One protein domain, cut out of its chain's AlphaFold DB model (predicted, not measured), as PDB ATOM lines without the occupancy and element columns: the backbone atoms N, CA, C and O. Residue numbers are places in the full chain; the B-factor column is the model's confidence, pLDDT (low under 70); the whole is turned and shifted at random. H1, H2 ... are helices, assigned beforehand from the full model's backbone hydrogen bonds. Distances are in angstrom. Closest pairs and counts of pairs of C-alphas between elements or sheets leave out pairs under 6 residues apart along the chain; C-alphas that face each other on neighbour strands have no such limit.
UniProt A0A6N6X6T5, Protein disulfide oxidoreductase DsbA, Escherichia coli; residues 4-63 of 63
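What this domain is: This is residues 4 to 63 of the 63 residues of the protein "Protein disulfide oxidoreductase DsbA" of Escherichia coli (UniProt A0A6N6X6T5). Two helices stand at opposite ends of a loose, elongated model, H2 at one end and H1 at the other, with a long winding link between them. Residues 4 to 12 of H1 stick out free, and the link holds a small antiparallel pairing of residues 28 to 29 with 33 to 34. The printed part has 60 residues with two named helices, H1 then H2, and no named strand; the class is all helix. The radius of gyration of the C-alphas is 14.1 A, and the spans are 43 by 24 by 20 A.

Where its parts are: H2, the longest helix, takes residues 45 to 61 and is 24.4 A long from C-alpha 45 at (-111.018, -191.610, 328.380) to C-alpha 61 at (-118.631, -176.551, 310.701). H1 takes residues 4 to 18 and is 21.0 A long, beginning at C-alpha 4 at (-147.172, -181.880, 320.059).

How they stand to each other: H2 and H1 are apart, with no C-alpha of the one within 8 A of the other. In both helices every O i to N i+4 pair is within hydrogen-bond range.

The domain as a whole: The C-alphas farthest apart, of Ala 4 and Asp 43, are 43.9 A apart. The link from H1 to H2, residues 19 to 44, is long. The printed part has no cut. Its mean pLDDT is 87.3, with residues 42 and 63 under 70.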
ATOM      1  N   ALA A   4    -148.614-182.120 320.094       91.31
ATOM      2  CA  ALA A   4    -147.172-181.880 320.059       91.31
ATOM      3  C   ALA A   4    -146.353-183.158 320.316       91.31
ATOM      4  O   ALA A   4    -145.365-183.409 319.632       91.31
ATOM      5  N   VAL A   5    -146.801-184.000 321.256       93.50
ATOM      6  CA  VAL A   5    -146.140-185.278 321.563       93.50
ATOM      7  C   VAL A   5    -146.239-186.230 320.373       93.50
ATOM      8  O   VAL A   5    -145.231-186.798 319.967       93.50
ATOM      9  N   LYS A   6    -147.427-186.356 319.762       92.00
ATOM     10  CA  LYS A   6    -147.624-187.221 318.588       92.00
ATOM     11  C   LYS A   6    -146.763-186.781 317.402       92.00
ATOM     12  O   LYS A   6    -146.122-187.624 316.779       92.00
ATOM     13  N   SER A   7    -146.713-185.479 317.123       94.19
ATOM     14  CA  SER A   7    -145.893-184.925 316.040       94.19
ATOM     15  C   SER A   7    -144.398-185.150 316.283       94.19
ATOM     16  O   SER A   7    -143.674-185.511 315.356       94.19
ATOM     17  N   LEU A   8    -143.930-185.011 317.529       92.38
ATOM     18  CA  LEU A   8    -142.538-185.290 317.879       92.38
ATOM     19  C   LEU A   8    -142.196-186.781 317.739       92.38
ATOM     20  O   LEU A   8    -141.156-187.107 317.169       92.38
ATOM     21  N   THR A   9    -143.068-187.685 318.198       92.88
ATOM     22  CA  THR A   9    -142.873-189.135 318.037       92.88
ATOM     23  C   THR A   9    -142.813-189.536 316.564       92.88
ATOM     24  O   THR A   9    -141.915-190.281 316.176       92.88
ATOM     25  N   ALA A  10    -143.718-189.016 315.728       94.00
ATOM     26  CA  ALA A  10    -143.709-189.285 314.290       94.00
ATOM     27  C   ALA A  10    -142.398-188.816 313.637       94.00
ATOM     28  O   ALA A  10    -141.760-189.579 312.913       94.00
ATOM     29  N   LYS A  11    -141.937-187.605 313.981       91.06
ATOM     30  CA  LYS A  11    -140.664-187.063 313.488       91.06
ATOM     31  C   LYS A  11    -139.466-187.928 313.890       91.06
ATOM     32  O   LYS A  11    -138.571-188.146 313.081       91.06
ATOM     33  N   GLN A  12    -139.432-188.441 315.121       88.00
ATOM     34  CA  GLN A  12    -138.362-189.344 315.567       88.00
ATOM     35  C   GLN A  12    -138.336-190.650 314.756       88.00
ATOM     36  O   GLN A  12    -137.265-191.091 314.346       88.00
ATOM     37  N   GLN A  13    -139.506-191.240 314.487       89.94
ATOM     38  CA  GLN A  13    -139.617-192.462 313.682       89.94
ATOM     39  C   GLN A  13    -139.199-192.239 312.225       89.94
ATOM     40  O   GLN A  13    -138.541-193.096 311.641       89.94
ATOM     41  N   GLU A  14    -139.564-191.099 311.640       91.94
ATOM     42  CA  GLU A  14    -139.160-190.725 310.284       91.94
ATOM     43  C   GLU A  14    -137.640-190.554 310.181       91.94
ATOM     44  O   GLU A  14    -137.017-191.147 309.302       91.94
ATOM     45  N   MET A  15    -137.024-189.831 311.121       88.38
ATOM     46  CA  MET A  15    -135.571-189.637 311.140       88.38
ATOM     47  C   MET A  15    -134.812-190.957 311.323       88.38
ATOM     48  O   MET A  15    -133.818-191.171 310.638       88.38
ATOM     49  N   ALA A  16    -135.283-191.858 312.194       86.94
ATOM     50  CA  ALA A  16    -134.659-193.170 312.385       86.94
ATOM     51  C   ALA A  16    -134.693-194.028 311.107       86.94
ATOM     52  O   ALA A  16    -133.721-194.717 310.807       86.94
ATOM     53  N   LYS A  17    -135.785-193.951 310.332       88.25
ATOM     54  CA  LYS A  17    -135.893-194.615 309.022       88.25
ATOM     55  C   LYS A  17    -134.998-193.963 307.970       88.25
ATOM     56  O   LYS A  17    -134.372-194.671 307.193       88.25
ATOM     57  N   ALA A  18    -134.928-192.631 307.949       86.88
ATOM     58  CA  ALA A  18    -134.148-191.882 306.963       86.88
ATOM     59  C   ALA A  18    -132.640-192.177 307.028       86.88
ATOM     60  O   ALA A  18    -131.952-192.057 306.019       86.88
ATOM     61  N   VAL A  19    -132.135-192.570 308.201       84.38
ATOM     62  CA  VAL A  19    -130.718-192.906 308.419       84.38
ATOM     63  C   VAL A  19    -130.453-194.410 308.528       84.38
ATOM     64  O   VAL A  19    -129.352-194.789 308.919       84.38
ATOM     65  N   ASP A  20    -131.452-195.246 308.223       85.44
ATOM     66  CA  ASP A  20    -131.407-196.708 308.379       85.44
ATOM     67  C   ASP A  20    -130.800-197.131 309.732       85.44
ATOM     68  O   ASP A  20    -129.789-197.829 309.823       85.44
ATOM     69  N   LEU A  21    -131.367-196.603 310.823       82.81
ATOM     70  CA  LEU A  21    -130.818-196.788 312.163       82.81
ATOM     71  C   LEU A  21    -130.893-198.264 312.595       82.81
ATOM     72  O   LEU A  21    -131.957-198.757 312.964       82.81
ATOM     73  N   THR A  22    -129.743-198.942 312.631       84.12
ATOM     74  CA  THR A  22    -129.633-200.370 312.995       84.12
ATOM     75  C   THR A  22    -129.224-200.633 314.448       84.12
ATOM     76  O   THR A  22    -129.371-201.753 314.934       84.12
ATOM     77  N   GLY A  23    -128.726-199.628 315.176       81.00
ATOM     78  CA  GLY A  23    -128.277-199.798 316.559       81.00
ATOM     79  C   GLY A  23    -128.020-198.482 317.288       81.00
ATOM     80  O   GLY A  23    -127.810-197.443 316.668       81.00
ATOM     81  N   VAL A  24    -128.041-198.529 318.623       85.19
ATOM     82  CA  VAL A  24    -127.802-197.378 319.508       85.19
ATOM     83  C   VAL A  24    -126.628-197.658 320.456       85.19
ATOM     84  O   VAL A  24    -126.410-198.818 320.807       85.19
ATOM     85  N   PRO A  25    -125.886-196.630 320.910       81.25
ATOM     86  CA  PRO A  25    -126.019-195.208 320.573       81.25
ATOM     87  C   PRO A  25    -125.494-194.872 319.163       81.25
ATOM     88  O   PRO A  25    -124.403-195.293 318.788       81.25
ATOM     89  N   ALA A  26    -126.254-194.071 318.407       85.25
ATOM     90  CA  ALA A  26    -125.852-193.518 317.111       85.25
ATOM     91  C   ALA A  26    -126.154-192.019 317.077       85.25
ATOM     92  O   ALA A  26    -127.241-191.588 317.468       85.25
ATOM     93  N   ILE A  27    -125.184-191.224 316.631       88.50
ATOM     94  CA  ILE A  27    -125.283-189.763 316.612       88.50
ATOM     95  C   ILE A  27    -125.013-189.286 315.194       88.50
ATOM     96  O   ILE A  27    -123.973-189.600 314.613       88.50
ATOM     97  N   PHE A  28    -125.966-188.527 314.658       88.94
ATOM     98  CA  PHE A  28    -125.914-187.970 313.314       88.94
ATOM     99  C   PHE A  28    -125.772-186.453 313.386       88.94
ATOM    100  O   PHE A  28    -126.584-185.777 314.017       88.94
ATOM    101  N   ILE A  29    -124.764-185.915 312.707       90.69
ATOM    102  CA  ILE A  29    -124.565-184.478 312.536       90.69
ATOM    103  C   ILE A  29    -125.190-184.070 311.203       90.69
ATOM    104  O   ILE A  29    -124.842-184.611 310.148       90.69
ATOM    105  N   ASN A  30    -126.159-183.152 311.274       86.12
ATOM    106  CA  ASN A  30    -126.918-182.625 310.133       86.12
ATOM    107  C   ASN A  30    -127.547-183.703 309.234       86.12
ATOM    108  O   ASN A  30    -127.660-183.524 308.026       86.12
ATOM    109  N   GLY A  31    -127.908-184.856 309.814       84.69
ATOM    110  CA  GLY A  31    -128.490-185.993 309.088       84.69
ATOM    111  C   GLY A  31    -127.572-186.630 308.035       84.69
ATOM    112  O   GLY A  31    -128.001-187.542 307.339       84.69
ATOM    113  N   LYS A  32    -126.322-186.166 307.911       85.94
ATOM    114  CA  LYS A  32    -125.386-186.548 306.845       85.94
ATOM    115  C   LYS A  32    -124.205-187.357 307.361       85.94
ATOM    116  O   LYS A  32    -123.729-188.255 306.673       85.94
ATOM    117  N   TYR A  33    -123.711-187.027 308.551       90.00
ATOM    118  CA  TYR A  33    -122.510-187.648 309.103       90.00
ATOM    119  C   TYR A  33    -122.854-188.448 310.353       90.00
ATOM    120  O   TYR A  33    -123.296-187.871 311.341       90.00
ATOM    121  N   MET A  34    -122.622-189.761 310.327       89.00
ATOM    122  CA  MET A  34    -122.710-190.607 311.517       89.00
ATOM    123  C   MET A  34    -121.367-190.605 312.253       89.00
ATOM    124  O   MET A  34    -120.327-190.870 311.646       89.00
ATOM    125  N   ILE A  35    -121.377-190.335 313.557       89.44
ATOM    126  CA  ILE A  35    -120.177-190.481 314.383       89.44
ATOM    127  C   ILE A  35    -119.857-191.970 314.542       89.44
ATOM    128  O   ILE A  35    -120.734-192.759 314.888       89.44
ATOM    129  N   ASN A  36    -118.592-192.348 314.335       87.50
ATOM    130  CA  ASN A  36    -118.082-193.689 314.616       87.50
ATOM    131  C   ASN A  36    -117.106-193.649 315.809       87.50
ATOM    132  O   ASN A  36    -115.906-193.447 315.599       87.50
ATOM    133  N   PRO A  37    -117.578-193.878 317.050       80.75
ATOM    134  CA  PRO A  37    -116.732-193.822 318.241       80.75
ATOM    135  C   PRO A  37    -115.594-194.846 318.224       80.75
ATOM    136  O   PRO A  37    -114.527-194.575 318.756       80.75
ATOM    137  N   LYS A  38    -115.790-196.003 317.570       81.44
ATOM    138  CA  LYS A  38    -114.765-197.056 317.464       81.44
ATOM    139  C   LYS A  38    -113.557-196.624 316.630       81.44
ATOM    140  O   LYS A  38    -112.489-197.206 316.768       81.44
ATOM    141  N   GLY A  39    -113.733-195.638 315.747       82.12
ATOM    142  CA  GLY A  39    -112.654-195.068 314.941       82.12
ATOM    143  C   GLY A  39    -111.859-193.973 315.656       82.12
ATOM    144  O   GLY A  39    -110.836-193.537 315.135       82.12
ATOM    145  N   LEU A  40    -112.311-193.518 316.831       83.06
ATOM    146  CA  LEU A  40    -111.620-192.495 317.609       83.06
ATOM    147  C   LEU A  40    -110.519-193.158 318.439       83.06
ATOM    148  O   LEU A  40    -110.796-193.899 319.385       83.06
ATOM    149  N   LYS A  41    -109.257-192.888 318.086       70.25
ATOM    150  CA  LYS A  41    -108.105-193.317 318.890       70.25
ATOM    151  C   LYS A  41    -108.257-192.777 320.307       70.25
ATOM    152  O   LYS A  41    -108.508-191.588 320.488       70.25
ATOM    153  N   SER A  42    -108.149-193.669 321.279       68.44
ATOM    154  CA  SER A  42    -108.419-193.363 322.678       68.44
ATOM    155  C   SER A  42    -107.493-194.198 323.536       68.44
ATOM    156  O   SER A  42    -107.833-195.313 323.922       68.44
ATOM    157  N   ASP A  43    -106.301-193.666 323.776       79.19
ATOM    158  CA  ASP A  43    -105.347-194.273 324.704       79.19
ATOM    159  C   ASP A  43    -105.837-194.116 326.161       79.19
ATOM    160  O   ASP A  43    -105.485-194.906 327.033       79.19
ATOM    161  N   ASP A  44    -106.728-193.143 326.400       86.06
ATOM    162  CA  ASP A  44    -107.478-192.949 327.638       86.06
ATOM    163  C   ASP A  44    -108.847-192.270 327.388       86.06
ATOM    164  O   ASP A  44    -109.178-191.841 326.274       86.06
ATOM    165  N   LEU A  45    -109.667-192.179 328.441       88.12
ATOM    166  CA  LEU A  45    -111.018-191.610 328.380       88.12
ATOM    167  C   LEU A  45    -111.028-190.102 328.076       88.12
ATOM    168  O   LEU A  45    -111.947-189.621 327.414       88.12
ATOM    169  N   ASN A  46    -110.031-189.345 328.536       89.50
ATOM    170  CA  ASN A  46    -109.970-187.905 328.286       89.50
ATOM    171  C   ASN A  46    -109.661-187.636 326.811       89.50
ATOM    172  O   ASN A  46    -110.318-186.796 326.193       89.50
ATOM    173  N   ALA A  47    -108.725-188.392 326.234       88.44
ATOM    174  CA  ALA A  47    -108.415-188.352 324.811       88.44
ATOM    175  C   ALA A  47    -109.641-188.721 323.961       88.44
ATOM    176  O   ALA A  47    -109.937-188.025 322.989       88.44
ATOM    177  N   PHE A  48    -110.411-189.742 324.364       89.19
ATOM    178  CA  PHE A  48    -111.677-190.079 323.701       89.19
ATOM    179  C   PHE A  48    -112.651-188.897 323.690       89.19
ATOM    180  O   PHE A  48    -113.173-188.539 322.634       89.19
ATOM    181  N   VAL A  49    -112.895-188.280 324.852       90.44
ATOM    182  CA  VAL A  49    -113.861-187.177 324.989       90.44
ATOM    183  C   VAL A  49    -113.448-185.969 324.147       90.44
ATOM    184  O   VAL A  49    -114.300-185.386 323.473       90.44
ATOM    185  N   GLN A  50    -112.159-185.619 324.137       91.38
ATOM    186  CA  GLN A  50    -111.638-184.526 323.307       91.38
ATOM    187  C   GLN A  50    -111.793-184.838 321.815       91.38
ATOM    188  O   GLN A  50    -112.431-184.074 321.091       91.38
ATOM    189  N   ASN A  51    -111.327-186.010 321.371       90.00
ATOM    190  CA  ASN A  51    -111.422-186.429 319.971       90.00
ATOM    191  C   ASN A  51    -112.876-186.494 319.488       90.00
ATOM    192  O   ASN A  51    -113.187-186.123 318.352       90.00
ATOM    193  N   TYR A  52    -113.786-186.933 320.357       91.12
ATOM    194  CA  TYR A  52    -115.214-186.945 320.083       91.12
ATOM    195  C   TYR A  52    -115.764-185.524 319.903       91.12
ATOM    196  O   TYR A  52    -116.424-185.242 318.898       91.12
ATOM    197  N   ALA A  53    -115.476-184.615 320.840       92.00
ATOM    198  CA  ALA A  53    -115.940-183.230 320.786       92.00
ATOM    199  C   ALA A  53    -115.409-182.490 319.549       92.00
ATOM    200  O   ALA A  53    -116.175-181.795 318.875       92.00
ATOM    201  N   ASP A  54    -114.136-182.681 319.212       93.19
ATOM    202  CA  ASP A  54    -113.509-182.069 318.041       93.19
ATOM    203  C   ASP A  54    -114.085-182.616 316.734       93.19
ATOM    204  O   ASP A  54    -114.386-181.843 315.823       93.19
ATOM    205  N   THR A  55    -114.347-183.924 316.664       91.56
ATOM    206  CA  THR A  55    -115.022-184.535 315.509       91.56
ATOM    207  C   THR A  55    -116.423-183.956 315.326       91.56
ATOM    208  O   THR A  55    -116.800-183.583 314.214       91.56
ATOM    209  N   VAL A  56    -117.197-183.827 316.407       91.88
ATOM    210  CA  VAL A  56    -118.533-183.214 316.353       91.88
ATOM    211  C   VAL A  56    -118.448-181.762 315.880       91.88
ATOM    212  O   VAL A  56    -119.168-181.386 314.955       91.88
ATOM    213  N   ARG A  57    -117.547-180.954 316.453       93.81
ATOM    214  CA  ARG A  57    -117.344-179.550 316.052       93.81
ATOM    215  C   ARG A  57    -116.962-179.422 314.581       93.81
ATOM    216  O   ARG A  57    -117.542-178.599 313.877       93.81
ATOM    217  N   PHE A  58    -116.032-180.250 314.115       93.00
ATOM    218  CA  PHE A  58    -115.601-180.277 312.721       93.00
ATOM    219  C   PHE A  58    -116.749-180.623 311.765       93.00
ATOM    220  O   PHE A  58    -116.911-180.000 310.719       93.00
ATOM    221  N   LEU A  59    -117.577-181.608 312.111       91.75
ATOM    222  CA  LEU A  59    -118.698-182.004 311.258       91.75
ATOM    223  C   LEU A  59    -119.818-180.959 311.246       91.75
ATOM    224  O   LEU A  59    -120.451-180.769 310.206       91.75
ATOM    225  N   ILE A  60    -120.032-180.253 312.362       91.81
ATOM    226  CA  ILE A  60    -120.958-179.114 312.419       91.81
ATOM    227  C   ILE A  60    -120.469-177.991 311.497       91.81
ATOM    228  O   ILE A  60    -121.270-177.474 310.726       91.81
ATOM    229  N   SER A  61    -119.177-177.643 311.526       91.81
ATOM    230  CA  SER A  61    -118.631-176.551 310.701       91.81
ATOM    231  C   SER A  61    -118.499-176.888 309.213       91.81
ATOM    232  O   SER A  61    -118.458-175.982 308.387       91.81
ATOM    233  N   LYS A  62    -118.437-178.174 308.849       86.56
ATOM    234  CA  LYS A  62    -118.370-178.641 307.451       86.56
ATOM    235  C   LYS A  62    -119.721-178.585 306.714       86.56
ATOM    236  O   LYS A  62    -119.777-178.915 305.528       86.56
ATOM    237  N   SER A  63    -120.809-178.296 307.420       57.88
ATOM    238  CA  SER A  63    -122.175-178.447 306.910       57.88
ATOM    239  C   SER A  63    -122.767-177.159 306.371       57.88
ATOM    240  O   SER A  63    -122.500-176.098 306.969       57.88
TER     241      SER A  63